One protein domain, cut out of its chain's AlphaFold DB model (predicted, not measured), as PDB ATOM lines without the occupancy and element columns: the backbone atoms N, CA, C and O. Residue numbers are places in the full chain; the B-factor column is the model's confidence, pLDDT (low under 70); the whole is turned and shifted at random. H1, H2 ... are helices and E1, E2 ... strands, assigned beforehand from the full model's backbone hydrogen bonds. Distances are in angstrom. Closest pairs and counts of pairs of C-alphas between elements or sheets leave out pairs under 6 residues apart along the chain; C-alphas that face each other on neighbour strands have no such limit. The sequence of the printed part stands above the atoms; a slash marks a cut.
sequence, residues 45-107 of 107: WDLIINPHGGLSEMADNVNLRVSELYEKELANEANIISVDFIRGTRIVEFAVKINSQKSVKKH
ATOM      1  N   TRP A  45    -137.538-201.282 294.257       44.78
ATOM      2  CA  TRP A  45    -138.267-200.318 293.428       44.78
ATOM      3  C   TRP A  45    -137.484-199.031 293.086       44.78
ATOM      4  O   TRP A  45    -137.755-198.435 292.047       44.78
ATOM      5  N   ASP A  46    -136.481-198.633 293.881       52.44
ATOM      6  CA  ASP A  46    -135.654-197.428 293.645       52.44
ATOM      7  C   ASP A  46    -134.640-197.627 292.502       52.44
ATOM      8  O   ASP A  46    -134.233-196.677 291.836       52.44
ATOM      9  N   LEU A  47    -134.288-198.886 292.213       53.53
ATOM     10  CA  LEU A  47    -133.439-199.281 291.084       53.53
ATOM     11  C   LEU A  47    -134.157-199.201 289.722       53.53
ATOM     12  O   LEU A  47    -133.493-199.153 288.690       53.53
ATOM     13  N   ILE A  48    -135.497-199.196 289.704       50.56
ATOM     14  CA  ILE A  48    -136.305-199.310 288.474       50.56
ATOM     15  C   ILE A  48    -136.693-197.935 287.899       50.56
ATOM     16  O   ILE A  48    -136.944-197.831 286.702       50.56
ATOM     17  N   ILE A  49    -136.729-196.868 288.708       49.97
ATOM     18  CA  ILE A  49    -137.427-195.629 288.314       49.97
ATOM     19  C   ILE A  49    -136.513-194.555 287.694       49.97
ATOM     20  O   ILE A  49    -137.004-193.812 286.845       49.97
ATOM     21  N   ASN A  50    -135.213-194.440 288.027       51.94
ATOM     22  CA  ASN A  50    -134.373-193.415 287.370       51.94
ATOM     23  C   ASN A  50    -132.833-193.605 287.483       51.94
ATOM     24  O   ASN A  50    -132.191-192.985 288.337       51.94
ATOM     25  N   PRO A  51    -132.196-194.407 286.608       51.81
ATOM     26  CA  PRO A  51    -130.763-194.726 286.690       51.81
ATOM     27  C   PRO A  51    -129.803-193.565 286.360       51.81
ATOM     28  O   PRO A  51    -128.604-193.700 286.588       51.81
ATOM     29  N   HIS A  52    -130.286-192.426 285.848       52.78
ATOM     30  CA  HIS A  52    -129.425-191.319 285.396       52.78
ATOM     31  C   HIS A  52    -129.432-190.073 286.298       52.78
ATOM     32  O   HIS A  52    -128.705-189.126 286.005       52.78
ATOM     33  N   GLY A  53    -130.197-190.064 287.397       52.78
ATOM     34  CA  GLY A  53    -130.257-188.900 288.298       52.78
ATOM     35  C   GLY A  53    -130.674-189.177 289.745       52.78
ATOM     36  O   GLY A  53    -130.250-188.448 290.631       52.78
ATOM     37  N   GLY A  54    -131.422-190.254 290.025       60.69
ATOM     38  CA  GLY A  54    -132.013-190.466 291.355       60.69
ATOM     39  C   GLY A  54    -131.007-190.826 292.453       60.69
ATOM     40  O   GLY A  54    -131.012-190.224 293.519       60.69
ATOM     41  N   LEU A  55    -130.110-191.785 292.199       61.41
ATOM     42  CA  LEU A  55    -129.208-192.312 293.234       61.41
ATOM     43  C   LEU A  55    -128.122-191.317 293.651       61.41
ATOM     44  O   LEU A  55    -127.854-191.186 294.841       61.41
ATOM     45  N   SER A  56    -127.518-190.600 292.698       60.72
ATOM     46  CA  SER A  56    -126.512-189.579 293.009       60.72
ATOM     47  C   SER A  56    -127.127-188.373 293.717       60.72
ATOM     48  O   SER A  56    -126.571-187.924 294.708       60.72
ATOM     49  N   GLU A  57    -128.308-187.904 293.303       65.06
ATOM     50  CA  GLU A  57    -128.991-186.784 293.969       65.06
ATOM     51  C   GLU A  57    -129.490-187.153 295.379       65.06
ATOM     52  O   GLU A  57    -129.397-186.356 296.319       65.06
ATOM     53  N   MET A  58    -129.985-188.382 295.562       63.72
ATOM     54  CA  MET A  58    -130.326-188.909 296.886       63.72
ATOM     55  C   MET A  58    -129.083-189.046 297.764       63.72
ATOM     56  O   MET A  58    -129.110-188.625 298.922       63.72
ATOM     57  N   ALA A  59    -127.995-189.591 297.216       65.50
ATOM     58  CA  ALA A  59    -126.731-189.712 297.923       65.50
ATOM     59  C   ALA A  59    -126.183-188.341 298.318       65.50
ATOM     60  O   ALA A  59    -125.829-188.169 299.473       65.50
ATOM     61  N   ASP A  60    -126.179-187.345 297.433       68.62
ATOM     62  CA  ASP A  60    -125.669-186.002 297.730       68.62
ATOM     63  C   ASP A  60    -126.450-185.332 298.870       68.62
ATOM     64  O   ASP A  60    -125.858-184.778 299.803       68.62
ATOM     65  N   ASN A  61    -127.779-185.466 298.873       72.19
ATOM     66  CA  ASN A  61    -128.617-184.963 299.963       72.19
ATOM     67  C   ASN A  61    -128.359-185.681 301.296       72.19
ATOM     68  O   ASN A  61    -128.346-185.045 302.351       72.19
ATOM     69  N   VAL A  62    -128.161-187.000 301.275       77.94
ATOM     70  CA  VAL A  62    -127.858-187.783 302.482       77.94
ATOM     71  C   VAL A  62    -126.443-187.490 302.973       77.94
ATOM     72  O   VAL A  62    -126.251-187.246 304.158       77.94
ATOM     73  N   ASN A  63    -125.468-187.422 302.073       81.44
ATOM     74  CA  ASN A  63    -124.053-187.194 302.346       81.44
ATOM     75  C   ASN A  63    -123.802-185.876 303.081       81.44
ATOM     76  O   ASN A  63    -123.047-185.844 304.060       81.44
ATOM     77  N   LEU A  64    -124.448-184.793 302.640       84.06
ATOM     78  CA  LEU A  64    -124.371-183.499 303.317       84.06
ATOM     79  C   LEU A  64    -124.952-183.583 304.730       84.06
ATOM     80  O   LEU A  64    -124.303-183.166 305.687       84.06
ATOM     81  N   ARG A  65    -126.130-184.193 304.884       89.62
ATOM     82  CA  ARG A  65    -126.791-184.327 306.189       89.62
ATOM     83  C   ARG A  65    -126.017-185.219 307.158       89.62
ATOM     84  O   ARG A  65    -125.875-184.858 308.322       89.62
ATOM     85  N   VAL A  66    -125.456-186.335 306.684       90.50
ATOM     86  CA  VAL A  66    -124.545-187.189 307.465       90.50
ATOM     87  C   VAL A  66    -123.340-186.368 307.919       90.50
ATOM     88  O   VAL A  66    -123.008-186.374 309.102       90.50
ATOM     89  N   SER A  67    -122.717-185.618 307.006       89.50
ATOM     90  CA  SER A  67    -121.563-184.774 307.338       89.50
ATOM     91  C   SER A  67    -121.904-183.760 308.437       89.50
ATOM     92  O   SER A  67    -121.147-183.615 309.394       89.50
ATOM     93  N   GLU A  68    -123.061-183.101 308.343       91.81
ATOM     94  CA  GLU A  68    -123.523-182.152 309.359       91.81
ATOM     95  C   GLU A  68    -123.825-182.809 310.707       91.81
ATOM     96  O   GLU A  68    -123.452-182.256 311.741       91.81
ATOM     97  N   LEU A  69    -124.475-183.974 310.707       93.31
ATOM     98  CA  LEU A  69    -124.795-184.720 311.923       93.31
ATOM     99  C   LEU A  69    -123.522-185.077 312.700       93.31
ATOM    100  O   LEU A  69    -123.440-184.852 313.910       93.31
ATOM    101  N   TYR A  70    -122.504-185.593 312.009       92.50
ATOM    102  CA  TYR A  70    -121.235-185.922 312.652       92.50
ATOM    103  C   TYR A  70    -120.462-184.683 313.084       92.50
ATOM    104  O   TYR A  70    -119.906-184.689 314.178       92.50
ATOM    105  N   GLU A  71    -120.459-183.611 312.287       89.75
ATOM    106  CA  GLU A  71    -119.766-182.377 312.662       89.75
ATOM    107  C   GLU A  71    -120.381-181.702 313.892       89.75
ATOM    108  O   GLU A  71    -119.645-181.193 314.739       89.75
ATOM    109  N   LYS A  72    -121.713-181.697 313.998       90.81
ATOM    110  CA  LYS A  72    -122.433-180.940 315.029       90.81
ATOM    111  C   LYS A  72    -122.715-181.745 316.291       90.81
ATOM    112  O   LYS A  72    -122.696-181.167 317.373       90.81
ATOM    113  N   GLU A  73    -122.997-183.042 316.166       93.31
ATOM    114  CA  GLU A  73    -123.587-183.813 317.266       93.31
ATOM    115  C   GLU A  73    -122.790-185.056 317.657       93.31
ATOM    116  O   GLU A  73    -122.701-185.347 318.843       93.31
ATOM    117  N   LEU A  74    -122.208-185.786 316.698       92.06
ATOM    118  CA  LEU A  74    -121.650-187.126 316.960       92.06
ATOM    119  C   LEU A  74    -120.110-187.196 316.943       92.06
ATOM    120  O   LEU A  74    -119.534-188.286 316.920       92.06
ATOM    121  N   ALA A  75    -119.421-186.052 316.915       87.50
ATOM    122  CA  ALA A  75    -117.977-185.983 316.670       87.50
ATOM    123  C   ALA A  75    -117.092-186.631 317.743       87.50
ATOM    124  O   ALA A  75    -115.977-187.097 317.461       87.50
ATOM    125  N   ASN A  76    -117.542-186.615 318.994       87.06
ATOM    126  CA  ASN A  76    -116.729-187.095 320.107       87.06
ATOM    127  C   ASN A  76    -116.834-188.609 320.268       87.06
ATOM    128  O   ASN A  76    -115.881-189.240 320.723       87.06
ATOM    129  N   GLU A  77    -117.950-189.174 319.837       87.44
ATOM    130  CA  GLU A  77    -118.322-190.563 320.015       87.44
ATOM    131  C   GLU A  77    -117.989-191.421 318.785       87.44
ATOM    132  O   GLU A  77    -117.793-192.626 318.925       87.44
ATOM    133  N   ALA A  78    -117.865-190.808 317.603       85.56
ATOM    134  CA  ALA A  78    -117.588-191.518 316.359       85.56
ATOM    135  C   ALA A  78    -116.174-192.124 316.318       85.56
ATOM    136  O   ALA A  78    -115.185-191.460 316.659       85.56
ATOM    137  N   ASN A  79    -116.087-193.372 315.841       88.50
ATOM    138  CA  ASN A  79    -114.832-194.088 315.596       88.50
ATOM    139  C   ASN A  79    -114.566-194.248 314.088       88.50
ATOM    140  O   ASN A  79    -113.655-193.612 313.561       88.50
ATOM    141  N   ILE A  80    -115.393-195.034 313.390       91.88
ATOM    142  CA  ILE A  80    -115.357-195.210 311.931       91.88
ATOM    143  C   ILE A  80    -116.727-194.827 311.368       91.88
ATOM    144  O   ILE A  80    -117.758-195.225 311.907       91.88
ATOM    145  N   ILE A  81    -116.735-194.071 310.270       91.69
ATOM    146  CA  ILE A  81    -117.953-193.695 309.547       91.69
ATOM    147  C   ILE A  81    -117.824-194.228 308.121       91.69
ATOM    148  O   ILE A  81    -116.878-193.875 307.416       91.69
ATOM    149  N   SER A  82    -118.760-195.079 307.714       90.06
ATOM    150  CA  SER A  82    -118.845-195.644 306.365       90.06
ATOM    151  C   SER A  82    -119.960-194.955 305.580       90.06
ATOM    152  O   SER A  82    -121.054-194.768 306.108       90.06
ATOM    153  N   VAL A  83    -119.677-194.571 304.334       86.12
ATOM    154  CA  VAL A  83    -120.590-193.837 303.440       86.12
ATOM    155  C   VAL A  83    -120.492-194.352 302.006       86.12
ATOM    156  O   VAL A  83    -119.411-194.761 301.580       86.12
ATOM    157  N   ASP A  84    -121.588-194.254 301.249       73.25
ATOM    158  CA  ASP A  84    -121.678-194.742 299.863       73.25
ATOM    159  C   ASP A  84    -120.804-193.945 298.876       73.25
ATOM    160  O   ASP A  84    -120.149-194.517 298.005       73.25
ATOM    161  N   PHE A  85    -120.753-192.611 299.011       69.38
ATOM    162  CA  PHE A  85    -120.012-191.737 298.092       69.38
ATOM    163  C   PHE A  85    -119.176-190.695 298.834       69.38
ATOM    164  O   PHE A  85    -119.606-189.569 299.070       69.38
ATOM    165  N   ILE A  86    -117.915-191.032 299.109       71.81
ATOM    166  CA  ILE A  86    -116.979-190.147 299.825       71.81
ATOM    167  C   ILE A  86    -116.863-188.761 299.162       71.81
ATOM    168  O   ILE A  86    -116.808-187.757 299.870       71.81
ATOM    169  N   ARG A  87    -116.878-188.681 297.819       72.56
ATOM    170  CA  ARG A  87    -116.718-187.420 297.062       72.56
ATOM    171  C   ARG A  87    -117.860-186.412 297.254       72.56
ATOM    172  O   ARG A  87    -117.625-185.232 297.030       72.56
ATOM    173  N   GLY A  88    -119.052-186.857 297.661       70.31
ATOM    174  CA  GLY A  88    -120.195-185.984 297.964       70.31
ATOM    175  C   GLY A  88    -120.284-185.580 299.440       70.31
ATOM    176  O   GLY A  88    -121.194-184.854 299.831       70.31
ATOM    177  N   THR A  89    -119.360-186.055 300.281       77.75
ATOM    178  CA  THR A  89    -119.352-185.811 301.733       77.75
ATOM    179  C   THR A  89    -118.219-184.876 302.143       77.75
ATOM    180  O   THR A  89    -117.204-184.764 301.459       77.75
ATOM    181  N   ARG A  90    -118.336-184.284 303.336       87.38
ATOM    182  CA  ARG A  90    -117.238-183.571 304.015       87.38
ATOM    183  C   ARG A  90    -116.591-184.408 305.124       87.38
ATOM    184  O   ARG A  90    -115.845-183.890 305.951       87.38
ATOM    185  N   ILE A  91    -116.856-185.716 305.145       88.69
ATOM    186  CA  ILE A  91    -116.442-186.613 306.234       88.69
ATOM    187  C   ILE A  91    -114.922-186.748 306.326       88.69
ATOM    188  O   ILE A  91    -114.394-186.836 307.429       88.69
ATOM    189  N   VAL A  92    -114.201-186.707 305.202       89.31
ATOM    190  CA  VAL A  92    -112.729-186.761 305.212       89.31
ATOM    191  C   VAL A  92    -112.141-185.517 305.882       89.31
ATOM    192  O   VAL A  92    -111.328-185.637 306.797       89.31
ATOM    193  N   GLU A  93    -112.580-184.326 305.468       90.38
ATOM    194  CA  GLU A  93    -112.156-183.051 306.068       90.38
ATOM    195  C   GLU A  93    -112.466-183.019 307.567       90.38
ATOM    196  O   GLU A  93    -111.627-182.648 308.391       90.38
ATOM    197  N   PHE A  94    -113.670-183.465 307.921       88.38
ATOM    198  CA  PHE A  94    -114.123-183.588 309.296       88.38
ATOM    199  C   PHE A  94    -113.251-184.552 310.115       88.38
ATOM    200  O   PHE A  94    -112.800-184.194 311.205       88.38
ATOM    201  N   ALA A  95    -112.952-185.741 309.586       90.38
ATOM    202  CA  ALA A  95    -112.119-186.732 310.257       90.38
ATOM    203  C   ALA A  95    -110.709-186.192 310.524       90.38
ATOM    204  O   ALA A  95    -110.181-186.373 311.622       90.38
ATOM    205  N   VAL A  96    -110.116-185.476 309.561       91.94
ATOM    206  CA  VAL A  96    -108.827-184.792 309.753       91.94
ATOM    207  C   VAL A  96    -108.941-183.754 310.868       91.94
ATOM    208  O   VAL A  96    -108.191-183.825 311.841       91.94
ATOM    209  N   LYS A  97    -109.918-182.841 310.789       91.25
ATOM    210  CA  LYS A  97    -110.137-181.771 311.776       91.25
ATOM    211  C   LYS A  97    -110.265-182.316 313.200       91.25
ATOM    212  O   LYS A  97    -109.551-181.863 314.097       91.25
ATOM    213  N   ILE A  98    -111.148-183.288 313.421       89.19
ATOM    214  CA  ILE A  98    -111.398-183.848 314.754       89.19
ATOM    215  C   ILE A  98    -110.188-184.620 315.276       89.19
ATOM    216  O   ILE A  98    -109.823-184.458 316.442       89.19
ATOM    217  N   ASN A  99    -109.526-185.423 314.440       89.50
ATOM    218  CA  ASN A  99    -108.353-186.175 314.881       89.50
ATOM    219  C   ASN A  99    -107.163-185.259 315.195       89.50
ATOM    220  O   ASN A  99    -106.484-185.484 316.196       89.50
ATOM    221  N   SER A 100    -106.957-184.180 314.435       91.56
ATOM    222  CA  SER A 100    -105.959-183.156 314.767       91.56
ATOM    223  C   SER A 100    -106.255-182.490 316.115       91.56
ATOM    224  O   SER A 100    -105.359-182.368 316.948       91.56
ATOM    225  N   GLN A 101    -107.515-182.130 316.391       88.38
ATOM    226  CA  GLN A 101    -107.913-181.565 317.688       88.38
ATOM    227  C   GLN A 101    -107.706-182.552 318.848       88.38
ATOM    228  O   GLN A 101    -107.194-182.171 319.901       88.38
ATOM    229  N   LYS A 102    -108.085-183.824 318.663       84.81
ATOM    230  CA  LYS A 102    -107.887-184.891 319.662       84.81
ATOM    231  C   LYS A 102    -106.401-185.166 319.912       84.81
ATOM    232  O   LYS A 102    -106.031-185.450 321.048       84.81
ATOM    233  N   SER A 103    -105.554-185.049 318.887       87.56
ATOM    234  CA  SER A 103    -104.100-185.199 319.018       87.56
ATOM    235  C   SER A 103    -103.487-184.103 319.888       87.56
ATOM    236  O   SER A 103    -102.652-184.410 320.730       87.56
ATOM    237  N   VAL A 104    -103.916-182.846 319.725       81.62
ATOM    238  CA  VAL A 104    -103.410-181.714 320.526       81.62
ATOM    239  C   VAL A 104    -103.855-181.810 321.988       81.62
ATOM    240  O   VAL A 104    -103.065-181.538 322.879       81.62
ATOM    241  N   LYS A 105    -105.094-182.248 322.256       69.88
ATOM    242  CA  LYS A 105    -105.627-182.407 323.626       69.88
ATOM    243  C   LYS A 105    -104.985-183.545 324.436       69.88
ATOM    244  O   LYS A 105    -105.299-183.693 325.612       69.88
ATOM    245  N   LYS A 106    -104.170-184.396 323.809       60.25
ATOM    246  CA  LYS A 106    -103.521-185.552 324.446       60.25
ATOM    247  C   LYS A 106    -102.150-185.221 325.055       60.25
ATOM    248  O   LYS A 106    -101.438-186.148 325.436       60.25
ATOM    249  N   HIS A 107    -101.754-183.949 325.095       45.44
ATOM    250  CA  HIS A 107    -100.540-183.437 325.745       45.44
ATOM    251  C   HIS A 107    -100.938-182.446 326.838       45.44
ATOM    252  O   HIS A 107    -100.175-182.352 327.822       45.44
TER     253      HIS A 107
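AT A GLANCE: This is residues 45 to 107 of the 107 residues of an uncharacterized protein of Megaselia scalaris (UniProt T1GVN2). Two helices, H2 and the shorter H3, run the same way with staggered ends along a loose rod, and between them the chain folds back through strand E1; short H1 lies at the far end, by residues 48 to 53, which stand free. The printed part has 63 residues, with three named helices and one named strand in the order H1, H2, E1, H3 along the chain; its class is mostly helix, with 37 residues in helices and 3 in the strand, and it is loose, with a radius of gyration of the C-alphas of 14.9 A and spans of 54 by 18 by 16 A.

IN THESE COORDINATES: H2, residues 54 to 72, is 27.3 A long from C-alpha 54 at (-132.013, -190.466, 291.355). H3, residues 91 to 104, is 20.0 A long, ending at C-alpha 104 (-103.410, -181.714, 320.526). E1 is residues 80 to 82, 6.6 A; H1 is residues 46 to 49, 5.9 A.

HOW THE PARTS SIT: H2, with residues 67 to 71 alone, and H3, with residues 91 to 94 alone, only just touch, with 3 pairs of C-alphas within 8 A; the closest, Ser 67 and Ile 91, are 5.6 A apart. Their shallow tilt is 16 degrees. E1 pairs with no named strand. H1 and H3 are apart. Every O i to N i+4 pair is within hydrogen-bond range in H2 and H3; H1 is too short for one.

THE WHOLE: The C-alphas of Ile 48 and His 107, the two farthest apart, are 54.0 A apart. The printed part has no cut and no long link. Residues 45 to 60, 85 and 105 to 107 have pLDDT under 70.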